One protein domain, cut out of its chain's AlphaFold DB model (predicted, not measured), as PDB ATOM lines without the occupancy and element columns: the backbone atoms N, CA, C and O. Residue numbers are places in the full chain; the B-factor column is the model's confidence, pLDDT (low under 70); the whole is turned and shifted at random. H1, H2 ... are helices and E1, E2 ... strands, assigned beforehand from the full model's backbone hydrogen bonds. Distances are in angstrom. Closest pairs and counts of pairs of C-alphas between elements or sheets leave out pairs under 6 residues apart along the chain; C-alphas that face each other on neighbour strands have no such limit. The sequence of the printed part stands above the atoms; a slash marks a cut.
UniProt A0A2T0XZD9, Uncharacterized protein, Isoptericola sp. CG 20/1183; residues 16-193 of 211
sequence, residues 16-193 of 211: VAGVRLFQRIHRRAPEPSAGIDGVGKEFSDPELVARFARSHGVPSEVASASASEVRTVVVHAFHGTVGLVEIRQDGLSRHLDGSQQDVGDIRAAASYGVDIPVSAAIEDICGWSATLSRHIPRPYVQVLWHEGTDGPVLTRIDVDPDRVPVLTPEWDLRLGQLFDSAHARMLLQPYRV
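Overview. This is residues 16 to 193 of the 211 residues of an uncharacterized protein of Isoptericola sp. CG 20/1183 (UniProt A0A2T0XZD9). A strongly twisted sheet of five strands makes the core, with H4 packed on one face and the long helix H5 on the other; residues 188 to 193, of which 188 to 192 belong to H5, stick out. H3 packs on the edge strand E5, and H1 packs on H5 with residues 16 to 18. The 178 printed residues hold five named helices and five named strands, in the order H1 H2 H3 E1 E2 E3 H4 E4 E5 H5; the class is mixed, helices and strands. The sheet's order is E3 E2 E1 E4 E5, all antiparallel. The whole is compact, with a radius of gyration of the C-alphas of 16.1 A and spans of 47 by 37 by 26 A.

Arrangement. H1, residues 16 to 27, touches H5, residues 169 to 192, at a steep tilt of 40 degrees, the same way; their closest C-alphas, of Gly 18 and Gly 176, are 6.8 A apart. H2, residues 38 to 42, is close to but not clearly touching H3, residues 46 to 55, the closest C-alphas being those of Glu 42 and Leu 48, 6.0 A. H3 is on the sheet, where the C-alphas of Val 49 and Ile 157 of E5, residues 151 to 158, are closest at 7.4 A. E1, residues 71 to 77, E2, residues 82 to 89, and E3, residues 92 to 97, form a meander, each strand the antiparallel neighbour of the one before. N 74 and O 86 of E1 and E2 are within hydrogen-bond range at 2.8 A, as are N 94 and O 87 of E3 and E2 at 2.8 A. H4, residues 122 to 135, is on the sheet; its C-alpha of Ala 130 is 5.9 A from that of Val 82, the closest pair with E2. E4, residues 141 to 148, pairs with E1 through N 75 and O 143, 2.8 A, and forms a hairpin with E5, with N 153 and O 146 at 2.8 A. H5 is on the sheet at a height of 9.9 A, and the closest C-alphas of H5 and E2 are those of Leu 175 and Gly 83, 6.4 A. There are three layers, helices on both faces of the sheet: H5 on one, H3 and H4 on the other. Every O i to N i+4 pair is within hydrogen-bond range in H1, H2 and H3, against 9 of 10 in H4 and 19 of 20 in H5.

Along the chain. H1 begins at C-alpha 16 (157.711, 185.587, 138.594) and is 16.6 A long. E4 measures 22.5 A, E5 20.9 A, E2 20.5 A and H4 20.3 A. H5, 34.7 A, ends at C-alpha 192 (155.414, 207.901, 156.837).

Size, cuts and confidence. The C-alphas of Ser 68 and Val 193, the two farthest apart, are 49.1 A apart. The printed part has no cut; the links H3 to E1 and E3 to H4 are long. The pLDDT is under 70 at residues 28 to 42, 60 to 69 and 188 to 193.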
ATOM      1  N   VAL A  16     156.521 186.442 138.541       86.31
ATOM      2  CA  VAL A  16     157.711 185.587 138.594       86.31
ATOM      3  C   VAL A  16     158.977 186.434 138.706       86.31
ATOM      4  O   VAL A  16     159.805 186.178 139.584       86.31
ATOM      5  N   ALA A  17     159.131 187.462 137.867       85.44
ATOM      6  CA  ALA A  17     160.316 188.315 137.913       85.44
ATOM      7  C   ALA A  17     160.422 189.084 139.243       85.44
ATOM      8  O   ALA A  17     161.499 189.108 139.846       85.44
ATOM      9  N   GLY A  18     159.311 189.655 139.723       84.12
ATOM     10  CA  GLY A  18     159.246 190.414 140.973       84.12
ATOM     11  C   GLY A  18     159.632 189.572 142.187       84.12
ATOM     12  O   GLY A  18     160.532 189.947 142.943       84.12
ATOM     13  N   VAL A  19     159.039 188.381 142.327       84.81
ATOM     14  CA  VAL A  19     159.351 187.460 143.429       84.81
ATOM     15  C   VAL A  19     160.816 187.028 143.378       84.81
ATOM     16  O   VAL A  19     161.516 187.121 144.384       84.81
ATOM     17  N   ARG A  20     161.335 186.618 142.211       86.38
ATOM     18  CA  ARG A  20     162.735 186.167 142.089       86.38
ATOM     19  C   ARG A  20     163.747 187.275 142.374       86.38
ATOM     20  O   ARG A  20     164.804 186.996 142.947       86.38
ATOM     21  N   LEU A  21     163.446 188.517 141.994       82.94
ATOM     22  CA  LEU A  21     164.277 189.669 142.339       82.94
ATOM     23  C   LEU A  21     164.302 189.883 143.856       82.94
ATOM     24  O   LEU A  21     165.379 189.990 144.441       82.94
ATOM     25  N   PHE A  22     163.134 189.867 144.495       80.44
ATOM     26  CA  PHE A  22     162.997 190.056 145.937       80.44
ATOM     27  C   PHE A  22     163.738 188.963 146.729       80.44
ATOM     28  O   PHE A  22     164.541 189.265 147.610       80.44
ATOM     29  N   GLN A  23     163.592 187.698 146.325       78.69
ATOM     30  CA  GLN A  23     164.341 186.561 146.878       78.69
ATOM     31  C   GLN A  23     165.858 186.752 146.782       78.69
ATOM     32  O   GLN A  23     166.600 186.486 147.729       78.69
ATOM     33  N   ARG A  24     166.345 187.242 145.634       79.50
ATOM     34  CA  ARG A  24     167.772 187.511 145.424       79.50
ATOM     35  C   ARG A  24     168.281 188.635 146.325       79.50
ATOM     36  O   ARG A  24     169.394 188.521 146.835       79.50
ATOM     37  N   ILE A  25     167.493 189.695 146.508       73.88
ATOM     38  CA  ILE A  25     167.823 190.811 147.404       73.88
ATOM     39  C   ILE A  25     167.946 190.297 148.842       73.88
ATOM     40  O   ILE A  25     168.959 190.560 149.488       73.88
ATOM     41  N   HIS A  26     166.992 189.488 149.311       70.56
ATOM     42  CA  HIS A  26     167.031 188.938 150.669       70.56
ATOM     43  C   HIS A  26     168.209 188.010 150.925       70.56
ATOM     44  O   HIS A  26     168.886 188.161 151.937       70.56
ATOM     45  N   ARG A  27     168.526 187.114 149.986       71.25
ATOM     46  CA  ARG A  27     169.684 186.213 150.120       71.25
ATOM     47  C   ARG A  27     171.030 186.942 150.168       71.25
ATOM     48  O   ARG A  27     172.012 186.360 150.611       71.25
ATOM     49  N   ARG A  28     171.100 188.179 149.665       66.38
ATOM     50  CA  ARG A  28     172.320 189.004 149.649       66.38
ATOM     51  C   ARG A  28     172.414 189.976 150.828       66.38
ATOM     52  O   ARG A  28     173.421 190.675 150.928       66.38
ATOM     53  N   ALA A  29     171.396 190.060 151.687       60.16
ATOM     54  CA  ALA A  29     171.423 190.948 152.842       60.16
ATOM     55  C   ALA A  29     172.511 190.487 153.843       60.16
ATOM     56  O   ALA A  29     172.573 189.298 154.153       60.16
ATOM     57  N   PRO A  30     173.381 191.396 154.328       46.53
ATOM     58  CA  PRO A  30     174.556 191.055 155.143       46.53
ATOM     59  C   PRO A  30     174.201 190.493 156.524       46.53
ATOM     60  O   PRO A  30     174.951 189.692 157.072       46.53
ATOM     61  N   GLU A  31     173.034 190.859 157.047       49.69
ATOM     62  CA  GLU A  31     172.401 190.204 158.183       49.69
ATOM     63  C   GLU A  31     171.022 189.774 157.726       49.69
ATOM     64  O   GLU A  31     170.079 190.569 157.752       49.69
ATOM     65  N   PRO A  32     170.892 188.526 157.272       44.94
ATOM     66  CA  PRO A  32     169.588 187.997 156.961       44.94
ATOM     67  C   PRO A  32     168.659 188.196 158.193       44.94
ATOM     68  O   PRO A  32     167.569 188.771 158.072       44.94
ATOM     69  N   SER A  33     169.153 187.878 159.400       39.81
ATOM     70  CA  SER A  33     168.386 187.797 160.660       39.81
ATOM     71  C   SER A  33     167.995 189.109 161.324       39.81
ATOM     72  O   SER A  33     167.150 189.088 162.215       39.81
ATOM     73  N   ALA A  34     168.562 190.244 160.918       34.97
ATOM     74  CA  ALA A  34     168.430 191.497 161.669       34.97
ATOM     75  C   ALA A  34     167.395 192.486 161.111       34.97
ATOM     76  O   ALA A  34     167.322 193.624 161.566       34.97
ATOM     77  N   GLY A  35     166.548 192.084 160.163       38.56
ATOM     78  CA  GLY A  35     165.456 192.981 159.779       38.56
ATOM     79  C   GLY A  35     164.461 192.472 158.760       38.56
ATOM     80  O   GLY A  35     163.378 193.041 158.675       38.56
ATOM     81  N   ILE A  36     164.766 191.420 157.991       44.69
ATOM     82  CA  ILE A  36     163.784 190.889 157.036       44.69
ATOM     83  C   ILE A  36     163.772 189.348 156.935       44.69
ATOM     84  O   ILE A  36     162.740 188.807 156.536       44.69
ATOM     85  N   ASP A  37     164.810 188.596 157.325       50.25
ATOM     86  CA  ASP A  37     164.836 187.131 157.135       50.25
ATOM     87  C   ASP A  37     164.396 186.265 158.334       50.25
ATOM     88  O   ASP A  37     164.090 185.092 158.119       50.25
ATOM     89  N   GLY A  38     164.293 186.804 159.557       50.28
ATOM     90  CA  GLY A  38     163.789 186.033 160.710       50.28
ATOM     91  C   GLY A  38     162.366 185.513 160.468       50.28
ATOM     92  O   GLY A  38     162.013 184.406 160.857       50.28
ATOM     93  N   VAL A  39     161.621 186.272 159.666       58.06
ATOM     94  CA  VAL A  39     160.288 185.983 159.133       58.06
ATOM     95  C   VAL A  39     160.231 184.600 158.471       58.06
ATOM     96  O   VAL A  39     159.332 183.821 158.754       58.06
ATOM     97  N   GLY A  40     161.206 184.233 157.630       59.03
ATOM     98  CA  GLY A  40     161.194 182.929 156.950       59.03
ATOM     99  C   GLY A  40     161.256 181.749 157.923       59.03
ATOM    100  O   GLY A  40     160.543 180.763 157.751       59.03
ATOM    101  N   LYS A  41     162.070 181.876 158.980       61.41
ATOM    102  CA  LYS A  41     162.181 180.866 160.041       61.41
ATOM    103  C   LYS A  41     160.943 180.844 160.934       61.41
ATOM    104  O   LYS A  41     160.463 179.761 161.252       61.41
ATOM    105  N   GLU A  42     160.391 182.005 161.282       67.50
ATOM    106  CA  GLU A  42     159.156 182.104 162.071       67.50
ATOM    107  C   GLU A  42     157.978 181.403 161.384       67.50
ATOM    108  O   GLU A  42     157.261 180.643 162.023       67.50
ATOM    109  N   PHE A  43     157.818 181.583 160.070       74.00
ATOM    110  CA  PHE A  43     156.733 180.951 159.311       74.00
ATOM    111  C   PHE A  43     157.010 179.488 158.915       74.00
ATOM    112  O   PHE A  43     156.148 178.839 158.320       74.00
ATOM    113  N   SER A  44     158.180 178.945 159.276       74.44
ATOM    114  CA  SER A  44     158.481 177.509 159.174       74.44
ATOM    115  C   SER A  44     158.096 176.714 160.429       74.44
ATOM    116  O   SER A  44     157.996 175.491 160.355       74.44
ATOM    117  N   ASP A  45     157.845 177.393 161.555       80.12
ATOM    118  CA  ASP A  45     157.406 176.792 162.817       80.12
ATOM    119  C   ASP A  45     155.868 176.879 162.949       80.12
ATOM    120  O   ASP A  45     155.320 177.981 163.083       80.12
ATOM    121  N   PRO A  46     155.144 175.743 162.945       80.44
ATOM    122  CA  PRO A  46     153.686 175.727 163.050       80.44
ATOM    123  C   PRO A  46     153.128 176.432 164.294       80.44
ATOM    124  O   PRO A  46     152.046 177.019 164.232       80.44
ATOM    125  N   GLU A  47     153.842 176.407 165.424       83.19
ATOM    126  CA  GLU A  47     153.378 177.042 166.660       83.19
ATOM    127  C   GLU A  47     153.455 178.570 166.560       83.19
ATOM    128  O   GLU A  47     152.522 179.280 166.957       83.19
ATOM    129  N   LEU A  48     154.537 179.083 165.967       82.44
ATOM    130  CA  LEU A  48     154.705 180.511 165.700       82.44
ATOM    131  C   LEU A  48     153.673 181.012 164.685       82.44
ATOM    132  O   LEU A  48     153.068 182.061 164.918       82.44
ATOM    133  N   VAL A  49     153.404 180.239 163.626       84.25
ATOM    134  CA  VAL A  49     152.344 180.529 162.642       84.25
ATOM    135  C   VAL A  49     150.976 180.607 163.320       84.25
ATOM    136  O   VAL A  49     150.243 181.575 163.118       84.25
ATOM    137  N   ALA A  50     150.634 179.630 164.164       84.56
ATOM    138  CA  ALA A  50     149.355 179.605 164.866       84.56
ATOM    139  C   ALA A  50     149.218 180.778 165.851       84.56
ATOM    140  O   ALA A  50     148.171 181.421 165.935       84.56
ATOM    141  N   ARG A  51     150.290 181.116 166.579       86.69
ATOM    142  CA  ARG A  51     150.304 182.288 167.467       86.69
ATOM    143  C   ARG A  51     150.124 183.590 166.690       86.69
ATOM    144  O   ARG A  51     149.342 184.434 167.123       86.69
ATOM    145  N   PHE A  52     150.813 183.733 165.559       88.38
ATOM    146  CA  PHE A  52     150.669 184.877 164.663       88.38
ATOM    147  C   PHE A  52     149.242 184.985 164.115       88.38
ATOM    148  O   PHE A  52     148.665 186.067 164.132       88.38
ATOM    149  N   ALA A  53     148.630 183.882 163.684       88.25
ATOM    150  CA  ALA A  53     147.250 183.891 163.206       88.25
ATOM    151  C   ALA A  53     146.267 184.345 164.299       88.25
ATOM    152  O   ALA A  53     145.506 185.296 164.096       88.25
ATOM    153  N   ARG A  54     146.365 183.761 165.502       90.19
ATOM    154  CA  ARG A  54     145.518 184.137 166.647       90.19
ATOM    155  C   ARG A  54     145.674 185.601 167.048       90.19
ATOM    156  O   ARG A  54     144.672 186.254 167.326       90.19
ATOM    157  N   SER A  55     146.895 186.143 167.054       90.06
ATOM    158  CA  SER A  55     147.118 187.552 167.417       90.06
ATOM    159  C   SER A  55     146.499 188.543 166.426       90.06
ATOM    160  O   SER A  55     146.360 189.715 166.760       90.06
ATOM    161  N   HIS A  56     146.119 188.082 165.232       91.06
ATOM    162  CA  HIS A  56     145.466 188.884 164.196       91.06
ATOM    163  C   HIS A  56     143.998 188.483 163.976       91.06
ATOM    164  O   HIS A  56     143.412 188.828 162.952       91.06
ATOM    165  N   GLY A  57     143.394 187.766 164.934       88.00
ATOM    166  CA  GLY A  57     141.974 187.406 164.902       88.00
ATOM    167  C   GLY A  57     141.613 186.358 163.851       88.00
ATOM    168  O   GLY A  57     140.444 186.236 163.496       88.00
ATOM    169  N   VAL A  58     142.598 185.615 163.342       87.31
ATOM    170  CA  VAL A  58     142.376 184.530 162.387       87.31
ATOM    171  C   VAL A  58     142.229 183.210 163.145       87.31
ATOM    172  O   VAL A  58     143.116 182.878 163.941       87.31
ATOM    173  N   PRO A  59     141.146 182.440 162.915       80.56
ATOM    174  CA  PRO A  59     140.994 181.121 163.510       80.56
ATOM    175  C   PRO A  59     142.156 180.218 163.091       80.56
ATOM    176  O   PRO A  59     142.433 180.041 161.907       80.56
ATOM    177  N   SER A  60     142.859 179.651 164.069       65.06
ATOM    178  CA  SER A  60     143.874 178.630 163.822       65.06
ATOM    179  C   SER A  60     143.646 177.472 164.788       65.06
ATOM    180  O   SER A  60     144.248 177.409 165.865       65.06
ATOM    181  N   GLU A  61     142.751 176.561 164.436       60.66
ATOM    182  CA  GLU A  61     142.812 175.223 165.013       60.66
ATOM    183  C   GLU A  61     143.824 174.422 164.201       60.66
ATOM    184  O   GLU A  61     143.703 174.305 162.986       60.66
ATOM    185  N   VAL A  62     144.868 173.910 164.856       51.41
ATOM    186  CA  VAL A  62     145.823 172.995 164.220       51.41
ATOM    187  C   VAL A  62     145.197 171.606 164.273       51.41
ATOM    188  O   VAL A  62     145.504 170.805 165.154       51.41
ATOM    189  N   ALA A  63     144.255 171.333 163.372       48.62
ATOM    190  CA  ALA A  63     143.763 169.976 163.199       48.62
ATOM    191  C   ALA A  63     144.860 169.139 162.524       48.62
ATOM    192  O   ALA A  63     145.388 169.503 161.470       48.62
ATOM    193  N   SER A  64     145.203 167.997 163.121       45.09
ATOM    194  CA  SER A  64     145.967 166.946 162.448       45.09
ATOM    195  C   SER A  64     145.089 166.385 161.330       45.09
ATOM    196  O   SER A  64     144.300 165.475 161.572       45.09
ATOM    197  N   ALA A  65     145.179 166.958 160.128       47.75
ATOM    198  CA  ALA A  65     144.387 166.530 158.981       47.75
ATOM    199  C   ALA A  65     144.548 165.014 158.763       47.75
ATOM    200  O   ALA A  65     145.647 164.531 158.480       47.75
ATOM    201  N   SER A  66     143.460 164.255 158.931       45.38
ATOM    202  CA  SER A  66     143.427 162.855 158.518       45.38
ATOM    203  C   SER A  66     143.385 162.813 156.987       45.38
ATOM    204  O   SER A  66     142.740 163.633 156.338       45.38
ATOM    205  N   ALA A  67     144.171 161.918 156.398       47.69
ATOM    206  CA  ALA A  67     144.634 162.001 155.014       47.69
ATOM    207  C   ALA A  67     143.604 161.612 153.932       47.69
ATOM    208  O   ALA A  67     144.003 161.278 152.818       47.69
ATOM    209  N   SER A  68     142.302 161.624 154.220       47.25
ATOM    210  CA  SER A  68     141.285 161.172 153.266       47.25
ATOM    211  C   SER A  68     140.338 162.323 152.930       47.25
ATOM    212  O   SER A  68     139.532 162.710 153.764       47.25
ATOM    213  N   GLU A  69     140.466 162.850 151.708       54.59
ATOM    214  CA  GLU A  69     139.600 163.871 151.077       54.59
ATOM    215  C   GLU A  69     139.752 165.322 151.570       54.59
ATOM    216  O   GLU A  69     138.779 166.037 151.797       54.59
ATOM    217  N   VAL A  70     140.991 165.807 151.688       70.44
ATOM    218  CA  VAL A  70     141.249 167.203 152.076       70.44
ATOM    219  C   VAL A  70     141.451 168.080 150.842       70.44
ATOM    220  O   VAL A  70     142.485 168.019 150.169       70.44
ATOM    221  N   ARG A  71     140.475 168.945 150.557       88.19
ATOM    222  CA  ARG A  71     140.632 170.028 149.583       88.19
ATOM    223  C   ARG A  71     141.664 171.024 150.104       88.19
ATOM    224  O   ARG A  71     141.597 171.467 151.249       88.19
ATOM    225  N   THR A  72     142.606 171.410 149.250       92.38
ATOM    226  CA  THR A  72     143.614 172.423 149.585       92.38
ATOM    227  C   THR A  72     143.287 173.733 148.889       92.38
ATOM    228  O   THR A  72     143.139 173.758 147.671       92.38
ATOM    229  N   VAL A  73     143.239 174.829 149.638       94.38
ATOM    230  CA  VAL A  73     143.054 176.179 149.098       94.38
ATOM    231  C   VAL A  73     144.357 176.954 149.253       94.38
ATOM    232  O   VAL A  73     144.886 177.090 150.354       94.38
ATOM    233  N   VAL A  74     144.900 177.461 148.150       95.19
ATOM    234  CA  VAL A  74     146.110 178.287 148.134       95.19
ATOM    235  C   VAL A  74     145.727 179.707 147.757       95.19
ATOM    236  O   VAL A  74     145.300 179.968 146.637       95.19
ATOM    237  N   VAL A  75     145.901 180.637 148.687       97.06
ATOM    238  CA  VAL A  75     145.606 182.053 148.476       97.06
ATOM    239  C   VAL A  75     146.896 182.806 148.184       97.06
ATOM    240  O   VAL A  75     147.812 182.848 149.003       97.06
ATOM    241  N   HIS A  76     146.957 183.433 147.017       97.31
ATOM    242  CA  HIS A  76     148.045 184.299 146.580       97.31
ATOM    243  C   HIS A  76     147.739 185.732 147.017       97.31
ATOM    244  O   HIS A  76     146.949 186.440 146.381       97.31
ATOM    245  N   ALA A  77     148.346 186.148 148.127       97.25
ATOM    246  CA  ALA A  77     148.057 187.421 148.772       97.25
ATOM    247  C   ALA A  77     149.214 188.419 148.613       97.25
ATOM    248  O   ALA A  77     150.388 188.079 148.741       97.25
ATOM    249  N   PHE A  78     148.852 189.671 148.357       96.50
ATOM    250  CA  PHE A  78     149.711 190.787 147.981       96.50
ATOM    251  C   PHE A  78     149.588 191.918 149.002       96.50
ATOM    252  O   PHE A  78     148.903 192.914 148.762       96.50
ATOM    253  N   HIS A  79     150.199 191.738 150.174       93.81
ATOM    254  CA  HIS A  79     150.197 192.689 151.293       93.81
ATOM    255  C   HIS A  79     148.830 193.370 151.520       93.81
ATOM    256  O   HIS A  79     148.638 194.560 151.231       93.81
ATOM    257  N   GLY A  80     147.855 192.586 151.985       95.06
ATOM    258  CA  GLY A  80     146.494 193.041 152.275       95.06
ATOM    259  C   GLY A  80     145.484 192.893 151.138       95.06
ATOM    260  O   GLY A  80     144.353 193.344 151.297       95.06
ATOM    261  N   THR A  81     145.863 192.295 150.008       97.38
ATOM    262  CA  THR A  81     144.986 192.108 148.840       97.38
ATOM    263  C   THR A  81     145.100 190.682 148.320       97.38
ATOM    264  O   THR A  81     146.207 190.226 148.067       97.38
ATOM    265  N   VAL A  82     143.989 189.976 148.118       98.19
ATOM    266  CA  VAL A  82     144.002 188.669 147.439       98.19
ATOM    267  C   VAL A  82     144.019 188.890 145.931       98.19
ATOM    268  O   VAL A  82     143.203 189.644 145.411       98.19
ATOM    269  N   GLY A  83     144.974 188.271 145.235       97.00
ATOM    270  CA  GLY A  83     145.067 188.352 143.775       97.00
ATOM    271  C   GLY A  83     144.531 187.115 143.061       97.00
ATOM    272  O   GLY A  83     143.917 187.246 142.005       97.00
ATOM    273  N   LEU A  84     144.765 185.933 143.636       97.50
ATOM    274  CA  LEU A  84     144.394 184.639 143.065       97.50
ATOM    275  C   LEU A  84     144.125 183.628 144.188       97.50
ATOM    276  O   LEU A  84     144.833 183.614 145.196       97.50
ATOM    277  N   VAL A  85     143.141 182.762 143.985       97.19
ATOM    278  CA  VAL A  85     142.837 181.605 144.826       97.19
ATOM    279  C   VAL A  85     142.921 180.353 143.962       97.19
ATOM    280  O   VAL A  85     142.288 180.278 142.912       97.19
ATOM    281  N   GLU A  86     143.691 179.361 144.397       95.38
ATOM    282  CA  GLU A  86     143.735 178.042 143.773       95.38
ATOM    283  C   GLU A  86     143.066 177.022 144.693       95.38
ATOM    284  O   GLU A  86     143.536 176.784 145.805       95.38
ATOM    285  N   ILE A  87     141.999 176.387 144.223       94.94
ATOM    286  CA  ILE A  87     141.342 175.281 144.916       94.94
ATOM    287  C   ILE A  87     141.823 173.985 144.275       94.94
ATOM    288  O   ILE A  87     141.593 173.759 143.090       94.94
ATOM    289  N   ARG A  88     142.506 173.140 145.045       93.06
ATOM    290  CA  ARG A  88     143.107 171.888 144.582       93.06
ATOM    291  C   ARG A  88     142.383 170.697 145.190       93.06
ATOM    292  O   ARG A  88     142.243 170.612 146.412       93.06
ATOM    293  N   GLN A  89     141.968 169.774 144.332       91.25
ATOM    294  CA  GLN A  89     141.269 168.552 144.715       91.25
ATOM    295  C   GLN A  89     141.555 167.467 143.666       91.25
ATOM    296  O   GLN A  89     141.466 167.740 142.473       91.25
ATOM    297  N   ASP A  90     141.958 166.269 144.098       87.69
ATOM    298  CA  ASP A  90     142.176 165.090 143.237       87.69
ATOM    299  C   ASP A  90     143.079 165.332 142.010       87.69
ATOM    300  O   ASP A  90     142.849 164.826 140.915       87.69
ATOM    301  N   GLY A  91     144.129 166.143 142.184       85.50
ATOM    302  CA  GLY A  91     145.072 166.499 141.114       85.50
ATOM    303  C   GLY A  91     144.563 167.564 140.133       85.50
ATOM    304  O   GLY A  91     145.329 168.017 139.282       85.50
ATOM    305  N   LEU A  92     143.314 168.007 140.282       91.25
ATOM    306  CA  LEU A  92     142.724 169.116 139.543       91.25
ATOM    307  C   LEU A  92     142.889 170.434 140.308       91.25
ATOM    308  O   LEU A  92     143.081 170.462 141.527       91.25
ATOM    309  N   SER A  93     142.832 171.550 139.583       92.94
ATOM    310  CA  SER A  93     142.853 172.898 140.154       92.94
ATOM    311  C   SER A  93     141.760 173.770 139.548       92.94
ATOM    312  O   SER A  93     141.590 173.809 138.332       92.94
ATOM    313  N   ARG A  94     141.041 174.496 140.400       95.19
ATOM    314  CA  ARG A  94     140.132 175.576 140.016       95.19
ATOM    315  C   ARG A  94     140.728 176.900 140.462       95.19
ATOM    316  O   ARG A  94     141.290 176.985 141.553       95.19
ATOM    317  N   HIS A  95     140.623 177.918 139.621       95.94
ATOM    318  CA  HIS A  95     141.258 179.209 139.845       95.94
ATOM    319  C   HIS A  95     140.185 180.280 139.987       95.94
ATOM    320  O   HIS A  95     139.327 180.404 139.114       95.94
ATOM    321  N   LEU A  96     140.247 181.056 141.064       96.69
ATOM    322  CA  LEU A  96     139.374 182.204 141.285       96.69
ATOM    323  C   LEU A  96     140.208 183.477 141.425       96.69
ATOM    324  O   LEU A  96     141.303 183.439 141.988       96.69
ATOM    325  N   ASP A  97     139.706 184.616 140.962       96.81
ATOM    326  CA  ASP A  97     140.347 185.903 141.229       96.81
ATOM    327  C   ASP A  97     140.094 186.412 142.659       96.81
ATOM    328  O   ASP A  97     139.416 185.781 143.469       96.81
ATOM    329  N   GLY A  98     140.648 187.584 142.989       92.25
ATOM    330  CA  GLY A  98     140.427 188.238 144.286       92.25
ATOM    331  C   GLY A  98     138.970 188.614 144.590       92.25
ATOM    332  O   GLY A  98     138.651 188.876 145.748       92.25
ATOM    333  N   SER A  99     138.094 188.616 143.581       94.44
ATOM    334  CA  SER A  99     136.641 188.797 143.704       94.44
ATOM    335  C   SER A  99     135.893 187.456 143.693       94.44
ATOM    336  O   SER A  99     134.671 187.432 143.542       94.44
ATOM    337  N   GLN A 100     136.627 186.344 143.830       94.50
ATOM    338  CA  GLN A 100     136.129 184.970 143.865       94.50
ATOM    339  C   GLN A 100     135.413 184.542 142.574       94.50
ATOM    340  O   GLN A 100     134.635 183.589 142.577       94.50
ATOM    341  N   GLN A 101     135.678 185.228 141.459       95.75
ATOM    342  CA  GLN A 101     135.161 184.837 140.153       95.75
ATOM    343  C   GLN A 101     136.073 183.795 139.529       95.75
ATOM    344  O   GLN A 101     137.290 183.917 139.613       95.75
ATOM    345  N   ASP A 102     135.486 182.790 138.887       95.62
ATOM    346  CA  ASP A 102     136.237 181.778 138.151       95.62
ATOM    347  C   ASP A 102     136.953 182.398 136.946       95.62
ATOM    348  O   ASP A 102     136.355 183.135 136.162       95.62
ATOM    349  N   VAL A 103     138.245 182.102 136.812       94.62
ATOM    350  CA  VAL A 103     139.109 182.662 135.764       94.62
ATOM    351  C   VAL A 103     139.558 181.624 134.742       94.62
ATOM    352  O   VAL A 103     140.320 181.947 133.831       94.62
ATOM    353  N   GLY A 104     139.073 180.389 134.869       92.62
ATOM    354  CA  GLY A 104     139.346 179.303 133.944       92.62
ATOM    355  C   GLY A 104     140.753 178.718 134.062       92.62
ATOM    356  O   GLY A 104     141.424 178.770 135.103       92.62
ATOM    357  N   ASP A 105     141.200 178.117 132.961       92.56
ATOM    358  CA  ASP A 105     142.527 177.522 132.872       92.56
ATOM    359  C   ASP A 105     143.594 178.591 132.619       92.56
ATOM    360  O   ASP A 105     143.864 179.008 131.491       92.56
ATOM    361  N   ILE A 106     144.209 179.035 133.713       91.44
ATOM    362  CA  ILE A 106     145.298 180.010 133.699       91.44
ATOM    363  C   ILE A 106     146.667 179.354 133.935       91.44
ATOM    364  O   ILE A 106     147.671 180.064 134.040       91.44
ATOM    365  N   ARG A 107     146.732 178.015 134.041       84.94
ATOM    366  CA  ARG A 107     147.943 177.254 134.393       84.94
ATOM    367  C   ARG A 107     148.155 176.076 133.452       84.94
ATOM    368  O   ARG A 107     147.723 174.967 133.726       84.94
ATOM    369  N   ALA A 108     149.032 176.260 132.467       74.56
ATOM    370  CA  ALA A 108     149.386 175.208 131.507       74.56
ATOM    371  C   ALA A 108     149.922 173.896 132.132       74.56
ATOM    372  O   ALA A 108     149.885 172.850 131.494       74.56
ATOM    373  N   ALA A 109     150.461 173.943 133.356       74.31
ATOM    374  CA  ALA A 109     151.048 172.787 134.041       74.31
ATOM    375  C   ALA A 109     150.092 172.070 135.018       74.31
ATOM    376  O   ALA A 109     150.518 171.114 135.665       74.31
ATOM    377  N   ALA A 110     148.854 172.544 135.184       78.69
ATOM    378  CA  ALA A 110     147.865 171.950 136.082       78.69
ATOM    379  C   ALA A 110     146.587 171.618 135.306       78.69
ATOM    380  O   ALA A 110     146.153 172.394 134.465       78.69
ATOM    381  N   SER A 111     145.971 170.473 135.596       86.25
ATOM    382  CA  SER A 111     144.687 170.127 134.990       86.25
ATOM    383  C   SER A 111     143.579 170.970 135.611       86.25
ATOM    384  O   SER A 111     143.359 170.932 136.823       86.25
ATOM    385  N   TYR A 112     142.889 171.743 134.778       90.06
ATOM    386  CA  TYR A 112     141.792 172.590 135.220       90.06
ATOM    387  C   TYR A 112     140.531 171.768 135.527       90.06
ATOM    388  O   TYR A 112     140.107 170.947 134.715       90.06
ATOM    389  N   GLY A 113     139.936 171.989 136.701       88.94
ATOM    390  CA  GLY A 113     138.730 171.296 137.162       88.94
ATOM    391  C   GLY A 113     137.585 172.264 137.437       88.94
ATOM    392  O   GLY A 113     137.417 172.708 138.569       88.94
ATOM    393  N   VAL A 114     136.775 172.567 136.418       86.56
ATOM    394  CA  VAL A 114     135.623 173.488 136.545       86.56
ATOM    395  C   VAL A 114     134.588 173.014 137.573       86.56
ATOM    396  O   VAL A 114     133.966 173.827 138.254       86.56
ATOM    397  N   ASP A 115     134.457 171.697 137.733       88.56
ATOM    398  CA  ASP A 115     133.468 171.070 138.612       88.56
ATOM    399  C   ASP A 115     133.908 171.010 140.082       88.56
ATOM    400  O   ASP A 115     133.145 170.549 140.933       88.56
ATOM    401  N   ILE A 116     135.114 171.488 140.419       89.94
ATOM    402  CA  ILE A 116     135.537 171.584 141.819       89.94
ATOM    403  C   ILE A 116     134.600 172.580 142.530       89.94
ATOM    404  O   ILE A 116     134.559 173.752 142.138       89.94
ATOM    405  N   PRO A 117     133.862 172.166 143.577       89.50
ATOM    406  CA  PRO A 117     132.942 173.057 144.273       89.50
ATOM    407  C   PRO A 117     133.695 174.208 144.946       89.50
ATOM    408  O   PRO A 117     134.710 173.988 145.605       89.50
ATOM    409  N   VAL A 118     133.159 175.424 144.844       91.50
ATOM    410  CA  VAL A 118     133.621 176.562 145.650       91.50
ATOM    411  C   VAL A 118     132.875 176.525 146.980       91.50
ATOM    412  O   VAL A 118     131.647 176.536 147.012       91.50
ATOM    413  N   SER A 119     133.623 176.417 148.074       89.25
ATOM    414  CA  SER A 119     133.085 176.415 149.438       89.25
ATOM    415  C   SER A 119     132.548 177.793 149.831       89.25
ATOM    416  O   SER A 119     133.094 178.816 149.420       89.25
ATOM    417  N   ALA A 120     131.523 177.829 150.687       89.38
ATOM    418  CA  ALA A 120     131.027 179.074 151.273       89.38
ATOM    419  C   ALA A 120     132.082 179.770 152.158       89.38
ATOM    420  O   ALA A 120     132.036 180.984 152.321       89.38
ATOM    421  N   ALA A 121     133.064 179.023 152.678       91.31
ATOM    422  CA  ALA A 121     134.143 179.561 153.506       91.31
ATOM    423  C   ALA A 121     135.236 180.292 152.702       91.31
ATOM    424  O   ALA A 121     136.157 180.852 153.295       91.31
ATOM    425  N   ILE A 122     135.169 180.309 151.362       94.44
ATOM    426  CA  ILE A 122     136.175 180.984 150.529       94.44
ATOM    427  C   ILE A 122     136.258 182.483 150.816       94.44
ATOM    428  O   ILE A 122     137.360 183.037 150.789       94.44
ATOM    429  N   GLU A 123     135.138 183.132 151.133       94.94
ATOM    430  CA  GLU A 123     135.136 184.549 151.500       94.94
ATOM    431  C   GLU A 123     135.934 184.798 152.784       94.94
ATOM    432  O   GLU A 123     136.836 185.641 152.797       94.94
ATOM    433  N   ASP A 124     135.687 183.992 153.817       94.50
ATOM    434  CA  ASP A 124     136.410 184.056 155.085       94.50
ATOM    435  C   ASP A 124     137.900 183.738 154.902       94.50
ATOM    436  O   ASP A 124     138.761 184.498 155.352       94.50
ATOM    437  N   ILE A 125     138.226 182.676 154.156       95.44
ATOM    438  CA  ILE A 125     139.606 182.297 153.817       95.44
ATOM    439  C   ILE A 125     140.341 183.455 153.128       95.44
ATOM    440  O   ILE A 125     141.494 183.757 153.468       95.44
ATOM    441  N   CYS A 126     139.693 184.129 152.175       97.25
ATOM    442  CA  CYS A 126     140.261 185.290 151.496       97.25
ATOM    443  C   CYS A 126     140.458 186.462 152.462       97.25
ATOM    444  O   CYS A 126     141.533 187.069 152.469       97.25
ATOM    445  N   GLY A 127     139.461 186.757 153.299       96.75
ATOM    446  CA  GLY A 127     139.519 187.815 154.306       96.75
ATOM    447  C   GLY A 127     140.652 187.605 155.311       96.75
ATOM    448  O   GLY A 127     141.471 188.500 155.531       96.75
ATOM    449  N   TRP A 128     140.775 186.401 155.866       96.62
ATOM    450  CA  TRP A 128     141.853 186.050 156.789       96.62
ATOM    451  C   TRP A 128     143.221 186.083 156.113       96.62
ATOM    452  O   TRP A 128     144.159 186.658 156.660       96.62
ATOM    453  N   SER A 129     143.349 185.543 154.899       97.00
ATOM    454  CA  SER A 129     144.610 185.579 154.144       97.00
ATOM    455  C   SER A 129     145.047 187.010 153.820       97.00
ATOM    456  O   SER A 129     146.233 187.343 153.924       97.00
ATOM    457  N   ALA A 130     144.098 187.885 153.473       97.19
ATOM    458  CA  ALA A 130     144.356 189.308 153.286       97.19
ATOM    459  C   ALA A 130     144.866 189.945 154.586       97.19
ATOM    460  O   ALA A 130     145.906 190.606 154.563       97.19
ATOM    461  N   THR A 131     144.199 189.688 155.716       95.94
ATOM    462  CA  THR A 131     144.626 190.154 157.046       95.94
ATOM    463  C   THR A 131     146.048 189.705 157.362       95.94
ATOM    464  O   THR A 131     146.911 190.553 157.577       95.94
ATOM    465  N   LEU A 132     146.339 188.402 157.295       93.38
ATOM    466  CA  LEU A 132     147.672 187.859 157.578       93.38
ATOM    467  C   LEU A 132     148.740 188.507 156.692       93.38
ATOM    468  O   LEU A 132     149.737 189.018 157.196       93.38
ATOM    469  N   SER A 133     148.511 188.560 155.377       95.06
ATOM    470  CA  SER A 133     149.486 189.111 154.426       95.06
ATOM    471  C   SER A 133     149.811 190.590 154.660       95.06
ATOM    472  O   SER A 133     150.927 191.020 154.378       95.06
ATOM    473  N   ARG A 134     148.869 191.381 155.192       94.19
ATOM    474  CA  ARG A 134     149.093 192.795 155.537       94.19
ATOM    475  C   ARG A 134     150.110 192.963 156.666       94.19
ATOM    476  O   ARG A 134     150.797 193.977 156.715       94.19
ATOM    477  N   HIS A 135     150.197 191.991 157.567       90.50
ATOM    478  CA  HIS A 135     151.086 192.039 158.728       90.50
ATOM    479  C   HIS A 135     152.421 191.327 158.494       90.50
ATOM    480  O   HIS A 135     153.306 191.378 159.345       90.50
ATOM    481  N   ILE A 136     152.596 190.704 157.329       87.75
ATOM    482  CA  ILE A 136     153.854 190.080 156.936       87.75
ATOM    483  C   ILE A 136     154.665 191.094 156.122       87.75
ATOM    484  O   ILE A 136     154.142 191.671 155.162       87.75
ATOM    485  N   PRO A 137     155.958 191.298 156.435       85.75
ATOM    486  CA  PRO A 137     156.833 192.191 155.681       85.75
ATOM    487  C   PRO A 137     157.293 191.516 154.377       85.75
ATOM    488  O   PRO A 137     158.488 191.329 154.128       85.75
ATOM    489  N   ARG A 138     156.330 191.117 153.540       86.69
ATOM    490  CA  ARG A 138     156.520 190.559 152.202       86.69
ATOM    491  C   ARG A 138     155.468 191.118 151.244       86.69
ATOM    492  O   ARG A 138     154.295 191.183 151.610       86.69
ATOM    493  N   PRO A 139     155.862 191.485 150.011       90.81
ATOM    494  CA  PRO A 139     154.922 192.013 149.027       90.81
ATOM    495  C   PRO A 139     153.985 190.924 148.509       90.81
ATOM    496  O   PRO A 139     152.910 191.226 148.007       90.81
ATOM    497  N   TYR A 140     154.393 189.663 148.640       93.94
ATOM    498  CA  TYR A 140     153.657 188.498 148.196       93.94
ATOM    499  C   TYR A 140     153.909 187.321 149.140       93.94
ATOM    500  O   TYR A 140     155.052 187.077 149.527       93.94
ATOM    501  N   VAL A 141     152.838 186.609 149.484       93.69
ATOM    502  CA  VAL A 141     152.852 185.369 150.270       93.69
ATOM    503  C   VAL A 141     151.831 184.384 149.700       93.69
ATOM    504  O   VAL A 141     150.833 184.795 149.097       93.69
ATOM    505  N   GLN A 142     152.048 183.088 149.917       95.19
ATOM    506  CA  GLN A 142     151.014 182.072 149.704       95.19
ATOM    507  C   GLN A 142     150.467 181.623 151.056       95.19
ATOM    508  O   GLN A 142     151.219 181.153 151.903       95.19
ATOM    509  N   VAL A 143     149.160 181.737 151.258       94.31
ATOM    510  CA  VAL A 143     148.487 181.244 152.466       94.31
ATOM    511  C   VAL A 143     147.762 179.956 152.099       94.31
ATOM    512  O   VAL A 143     146.893 179.959 151.230       94.31
ATOM    513  N   LEU A 144     148.170 178.846 152.701       93.19
ATOM    514  CA  LEU A 144     147.646 177.519 152.411       93.19
ATOM    515  C   LEU A 144     146.674 177.106 153.505       93.19
ATOM    516  O   LEU A 144     147.030 177.081 154.685       93.19
ATOM    517  N   TRP A 145     145.490 176.710 153.070       92.50
ATOM    518  CA  TRP A 145     144.410 176.224 153.903       92.50
ATOM    519  C   TRP A 145     144.031 174.810 153.489       92.50
ATOM    520  O   TRP A 145     144.097 174.448 152.311       92.50
ATOM    521  N   HIS A 146     143.597 174.027 154.459       90.31
ATOM    522  CA  HIS A 146     142.859 172.798 154.237       90.31
ATOM    523  C   HIS A 146     141.391 173.045 154.562       90.31
ATOM    524  O   HIS A 146     141.082 173.553 155.634       90.31
ATOM    525  N   GLU A 147     140.492 172.690 153.651       86.88
ATOM    526  CA  GLU A 147     139.058 172.670 153.934       86.88
ATOM    527  C   GLU A 147     138.652 171.241 154.290       86.88
ATOM    528  O   GLU A 147     138.689 170.350 153.438       86.88
ATOM    529  N   GLY A 148     138.308 171.030 155.562       76.06
ATOM    530  CA  GLY A 148     137.732 169.786 156.070       76.06
ATOM    531  C   GLY A 148     136.258 169.953 156.444       76.06
ATOM    532  O   GLY A 148     135.672 171.021 156.270       76.06
ATOM    533  N   THR A 149     135.657 168.902 157.005       74.56
ATOM    534  CA  THR A 149     134.258 168.918 157.475       74.56
ATOM    535  C   THR A 149     134.011 169.925 158.593       74.56
ATOM    536  O   THR A 149     132.928 170.496 158.669       74.56
ATOM    537  N   ASP A 150     135.021 170.162 159.429       77.12
ATOM    538  CA  ASP A 150     134.932 171.040 160.603       77.12
ATOM    539  C   ASP A 150     135.259 172.507 160.270       77.12
ATOM    540  O   ASP A 150     135.214 173.378 161.136       77.12
ATOM    541  N   GLY A 151     135.563 172.788 158.999       83.00
ATOM    542  CA  GLY A 151     135.870 174.117 158.491       83.00
ATOM    543  C   GLY A 151     137.297 174.268 157.951       83.00
ATOM    544  O   GLY A 151     138.050 173.294 157.825       83.00
ATOM    545  N   PRO A 152     137.662 175.501 157.567       88.62
ATOM    546  CA  PRO A 152     138.986 175.832 157.056       88.62
ATOM    547  C   PRO A 152     140.053 175.847 158.160       88.62
ATOM    548  O   PRO A 152     139.904 176.487 159.199       88.62
ATOM    549  N   VAL A 153     141.180 175.197 157.890       88.44
ATOM    550  CA  VAL A 153     142.344 175.100 158.775       88.44
ATOM    551  C   VAL A 153     143.551 175.728 158.094       88.44
ATOM    552  O   VAL A 153     143.904 175.349 156.976       88.44
ATOM    553  N   LEU A 154     144.207 176.682 158.760       89.25
ATOM    554  CA  LEU A 154     145.455 177.270 158.273       89.25
ATOM    555  C   LEU A 154     146.587 176.245 158.386       89.25
ATOM    556  O   LEU A 154     146.995 175.875 159.485       89.25
ATOM    557  N   THR A 155     147.135 175.834 157.246       86.38
ATOM    558  CA  THR A 155     148.200 174.826 157.183       86.38
ATOM    559  C   THR A 155     149.579 175.470 157.158       86.38
ATOM    560  O   THR A 155     150.502 175.010 157.825       86.38
ATOM    561  N   ARG A 156     149.754 176.515 156.341       87.38
ATOM    562  CA  ARG A 156     151.066 177.132 156.119       87.38
ATOM    563  C   ARG A 156     150.933 178.546 155.579       87.38
ATOM    564  O   ARG A 156     150.056 178.824 154.768       87.38
ATOM    565  N   ILE A 157     151.876 179.405 155.944       90.88
ATOM    566  CA  ILE A 157     152.101 180.689 155.286       90.88
ATOM    567  C   ILE A 157     153.486 180.632 154.646       90.88
ATOM    568  O   ILE A 157     154.495 180.547 155.335       90.88
ATOM    569  N   ASP A 158     153.537 180.648 153.322       89.12
ATOM    570  CA  ASP A 158     154.781 180.647 152.568       89.12
ATOM    571  C   ASP A 158     155.177 182.087 152.218       89.12
ATOM    572  O   ASP A 158     154.581 182.741 151.354       89.12
ATOM    573  N   VAL A 159     156.167 182.588 152.952       86.38
ATOM    574  CA  VAL A 159     156.714 183.946 152.826       86.38
ATOM    575  C   VAL A 159     157.900 184.026 151.865       86.38
ATOM    576  O   VAL A 159     158.375 185.125 151.565       86.38
ATOM    577  N   ASP A 160     158.390 182.874 151.407       83.25
ATOM    578  CA  ASP A 160     159.464 182.760 150.430       83.25
ATOM    579  C   ASP A 160     159.213 181.566 149.489       83.25
ATOM    580  O   ASP A 160     159.951 180.579 149.516       83.25
ATOM    581  N   PRO A 161     158.161 181.625 148.649       80.25
ATOM    582  CA  PRO A 161     157.730 180.459 147.901       80.25
ATOM    583  C   PRO A 161     158.789 180.022 146.892       80.25
ATOM    584  O   PRO A 161     159.101 180.719 145.917       80.25
ATOM    585  N   ASP A 162     159.297 178.804 147.081       75.12
ATOM    586  CA  ASP A 162     160.230 178.165 146.152       75.12
ATOM    587  C   ASP A 162     159.624 178.060 144.748       75.12
ATOM    588  O   ASP A 162     160.306 178.252 143.731       75.12
ATOM    589  N   ARG A 163     158.313 177.797 144.692       78.50
ATOM    590  CA  ARG A 163     157.529 177.632 143.467       78.50
ATOM    591  C   ARG A 163     156.484 178.739 143.336       78.50
ATOM    592  O   ARG A 163     155.385 178.654 143.879       78.50
ATOM    593  N   VAL A 164     156.817 179.750 142.542       83.38
ATOM    594  CA  VAL A 164     155.835 180.696 141.994       83.38
ATOM    595  C   VAL A 164     155.087 179.991 140.856       83.38
ATOM    596  O   VAL A 164     155.751 179.349 140.035       83.38
ATOM    597  N   PRO A 165     153.743 180.042 140.800       82.94
ATOM    598  CA  PRO A 165     152.999 179.401 139.721       82.94
ATOM    599  C   PRO A 165     153.388 180.007 138.367       82.94
ATOM    600  O   PRO A 165     153.541 181.220 138.239       82.94
ATOM    601  N   VAL A 166     153.542 179.149 137.356       85.50
ATOM    602  CA  VAL A 166     153.662 179.584 135.960       85.50
ATOM    603  C   VAL A 166     152.249 179.780 135.428       85.50
ATOM    604  O   VAL A 166     151.475 178.822 135.368       85.50
ATOM    605  N   LEU A 167     151.927 181.025 135.095       90.69
ATOM    606  CA  LEU A 167     150.608 181.464 134.650       90.69
ATOM    607  C   LEU A 167     150.638 181.823 133.162       90.69
ATOM    608  O   LEU A 167     151.708 181.948 132.560       90.69
ATOM    609  N   THR A 168     149.464 182.030 132.569       92.25
ATOM    610  CA  THR A 168     149.377 182.702 131.268       92.25
ATOM    611  C   THR A 168     149.977 184.119 131.350       92.25
ATOM    612  O   THR A 168     149.979 184.724 132.428       92.25
ATOM    613  N   PRO A 169     150.475 184.688 130.234       91.12
ATOM    614  CA  PRO A 169     151.102 186.014 130.244       91.12
ATOM    615  C   PRO A 169     150.209 187.129 130.807       91.12
ATOM    616  O   PRO A 169     150.693 188.017 131.502       91.12
ATOM    617  N   GLU A 170     148.904 187.066 130.536       93.12
ATOM    618  CA  GLU A 170     147.921 188.019 131.061       93.12
ATOM    619  C   GLU A 170     147.860 187.989 132.595       93.12
ATOM    620  O   GLU A 170     147.906 189.031 133.253       93.12
ATOM    621  N   TRP A 171     147.811 186.788 133.174       94.12
ATOM    622  CA  TRP A 171     147.729 186.605 134.618       94.12
ATOM    623  C   TRP A 171     149.047 186.901 135.331       94.12
ATOM    624  O   TRP A 171     149.027 187.510 136.401       94.12
ATOM    625  N   ASP A 172     150.190 186.555 134.733       93.31
ATOM    626  CA  ASP A 172     151.499 186.945 135.274       93.31
ATOM    627  C   ASP A 172     151.652 188.473 135.332       93.31
ATOM    628  O   ASP A 172     152.114 189.006 136.344       93.31
ATOM    629  N   LEU A 173     151.187 189.186 134.298       92.81
ATOM    630  CA  LEU A 173     151.169 190.649 134.266       92.81
ATOM    631  C   LEU A 173     150.254 191.232 135.351       92.81
ATOM    632  O   LEU A 173     150.675 192.110 136.109       92.81
ATOM    633  N   ARG A 174     149.012 190.739 135.450       94.69
ATOM    634  CA  ARG A 174     148.023 191.206 136.437       94.69
ATOM    635  C   ARG A 174     148.533 191.025 137.867       94.69
ATOM    636  O   ARG A 174     148.470 191.956 138.670       94.69
ATOM    637  N   LEU A 175     149.081 189.853 138.189       95.06
ATOM    638  CA  LEU A 175     149.652 189.597 139.512       95.06
ATOM    639  C   LEU A 175     150.977 190.346 139.735       95.06
ATOM    640  O   LEU A 175     151.259 190.755 140.859       95.06
ATOM    641  N   GLY A 176     151.756 190.601 138.681       93.38
ATOM    642  CA  GLY A 176     152.938 191.464 138.733       93.38
ATOM    643  C   GLY A 176     152.606 192.901 139.147       93.38
ATOM    644  O   GLY A 176     153.278 193.471 140.003       93.38
ATOM    645  N   GLN A 177     151.515 193.471 138.631       94.69
ATOM    646  CA  GLN A 177     151.046 194.802 139.043       94.69
ATOM    647  C   GLN A 177     150.615 194.841 140.519       94.69
ATOM    648  O   GLN A 177     150.877 195.823 141.225       94.69
ATOM    649  N   LEU A 178     149.975 193.771 141.006       95.31
ATOM    650  CA  LEU A 178     149.638 193.630 142.425       95.31
ATOM    651  C   LEU A 178     150.894 193.527 143.293       95.31
ATOM    652  O   LEU A 178     150.947 194.165 144.345       95.31
ATOM    653  N   PHE A 179     151.907 192.787 142.839       93.88
ATOM    654  CA  PHE A 179     153.203 192.685 143.503       93.88
ATOM    655  C   PHE A 179     153.878 194.052 143.642       93.88
ATOM    656  O   PHE A 179     154.244 194.444 144.750       93.88
ATOM    657  N   ASP A 180     153.993 194.808 142.548       90.62
ATOM    658  CA  ASP A 180     154.613 196.138 142.561       90.62
ATOM    659  C   ASP A 180     153.853 197.102 143.486       90.62
ATOM    660  O   ASP A 180     154.454 197.831 144.279       90.62
ATOM    661  N   SER A 181     152.519 197.050 143.453       91.56
ATOM    662  CA  SER A 181     151.660 197.846 144.335       91.56
ATOM    663  C   SER A 181     151.836 197.472 145.811       91.56
ATOM    664  O   SER A 181     151.900 198.350 146.673       91.56
ATOM    665  N   ALA A 182     151.923 196.178 146.122       90.69
ATOM    666  CA  ALA A 182     152.158 195.677 147.471       90.69
ATOM    667  C   ALA A 182     153.540 196.082 147.994       90.69
ATOM    668  O   ALA A 182     153.660 196.568 149.119       90.69
ATOM    669  N   HIS A 183     154.567 195.970 147.152       88.56
ATOM    670  CA  HIS A 183     155.915 196.415 147.476       88.56
ATOM    671  C   HIS A 183     155.958 197.923 147.756       88.56
ATOM    672  O   HIS A 183     156.530 198.348 148.760       88.56
ATOM    673  N   ALA A 184     155.277 198.735 146.943       86.31
ATOM    674  CA  ALA A 184     155.157 200.169 147.192       86.31
ATOM    675  C   ALA A 184     154.463 200.470 148.535       86.31
ATOM    676  O   ALA A 184     154.956 201.301 149.299       86.31
ATOM    677  N   ARG A 185     153.363 199.773 148.869       82.75
ATOM    678  CA  ARG A 185     152.679 199.922 150.172       82.75
ATOM    679  C   ARG A 185     153.607 199.625 151.348       82.75
ATOM    680  O   ARG A 185     153.621 200.394 152.308       82.75
ATOM    681  N   MET A 186     154.402 198.560 151.248       80.25
ATOM    682  CA  MET A 186     155.370 198.199 152.284       80.25
ATOM    683  C   MET A 186     156.445 199.264 152.480       80.25
ATOM    684  O   MET A 186     156.789 199.567 153.615       80.25
ATOM    685  N   LEU A 187     156.970 199.843 151.397       73.81
ATOM    686  CA  LEU A 187     157.993 200.889 151.483       73.81
ATOM    687  C   LEU A 187     157.428 202.198 152.049       73.81
ATOM    688  O   LEU A 187     158.124 202.906 152.774       73.81
ATOM    689  N   LEU A 188     156.166 202.523 151.753       64.50
ATOM    690  CA  LEU A 188     155.520 203.760 152.202       64.50
ATOM    691  C   LEU A 188     155.285 203.819 153.717       64.50
ATOM    692  O   LEU A 188     155.275 204.918 154.272       64.50
ATOM    693  N   GLN A 189     155.103 202.681 154.394       54.41
ATOM    694  CA  GLN A 189     154.917 202.667 155.848       54.41
ATOM    695  C   GLN A 189     156.144 203.240 156.588       54.41
ATOM    696  O   GLN A 189     155.965 204.234 157.286       54.41
ATOM    697  N   PRO A 190     157.385 202.756 156.372       50.56
ATOM    698  CA  PRO A 190     158.593 203.357 156.945       50.56
ATOM    699  C   PRO A 190     158.825 204.830 156.558       50.56
ATOM    700  O   PRO A 190     159.312 205.600 157.384       50.56
ATOM    701  N   TYR A 191     158.454 205.253 155.339       44.47
ATOM    702  CA  TYR A 191     158.548 206.665 154.933       44.47
ATOM    703  C   TYR A 191     157.609 207.574 155.740       44.47
ATOM    704  O   TYR A 191     157.993 208.686 156.091       44.47
ATOM    705  N   ARG A 192     156.394 207.114 156.066       47.22
ATOM    706  CA  ARG A 192     155.414 207.901 156.837       47.22
ATOM    707  C   ARG A 192     155.775 208.055 158.316       47.22
ATOM    708  O   ARG A 192     155.407 209.062 158.906       47.22
ATOM    709  N   VAL A 193     156.502 207.099 158.893       45.09
ATOM    710  CA  VAL A 193     157.018 207.166 160.279       45.09
ATOM    711  C   VAL A 193     158.428 207.774 160.377       45.09
ATOM    712  O   VAL A 193     159.033 207.743 161.441       45.09
TER     713      VAL A 193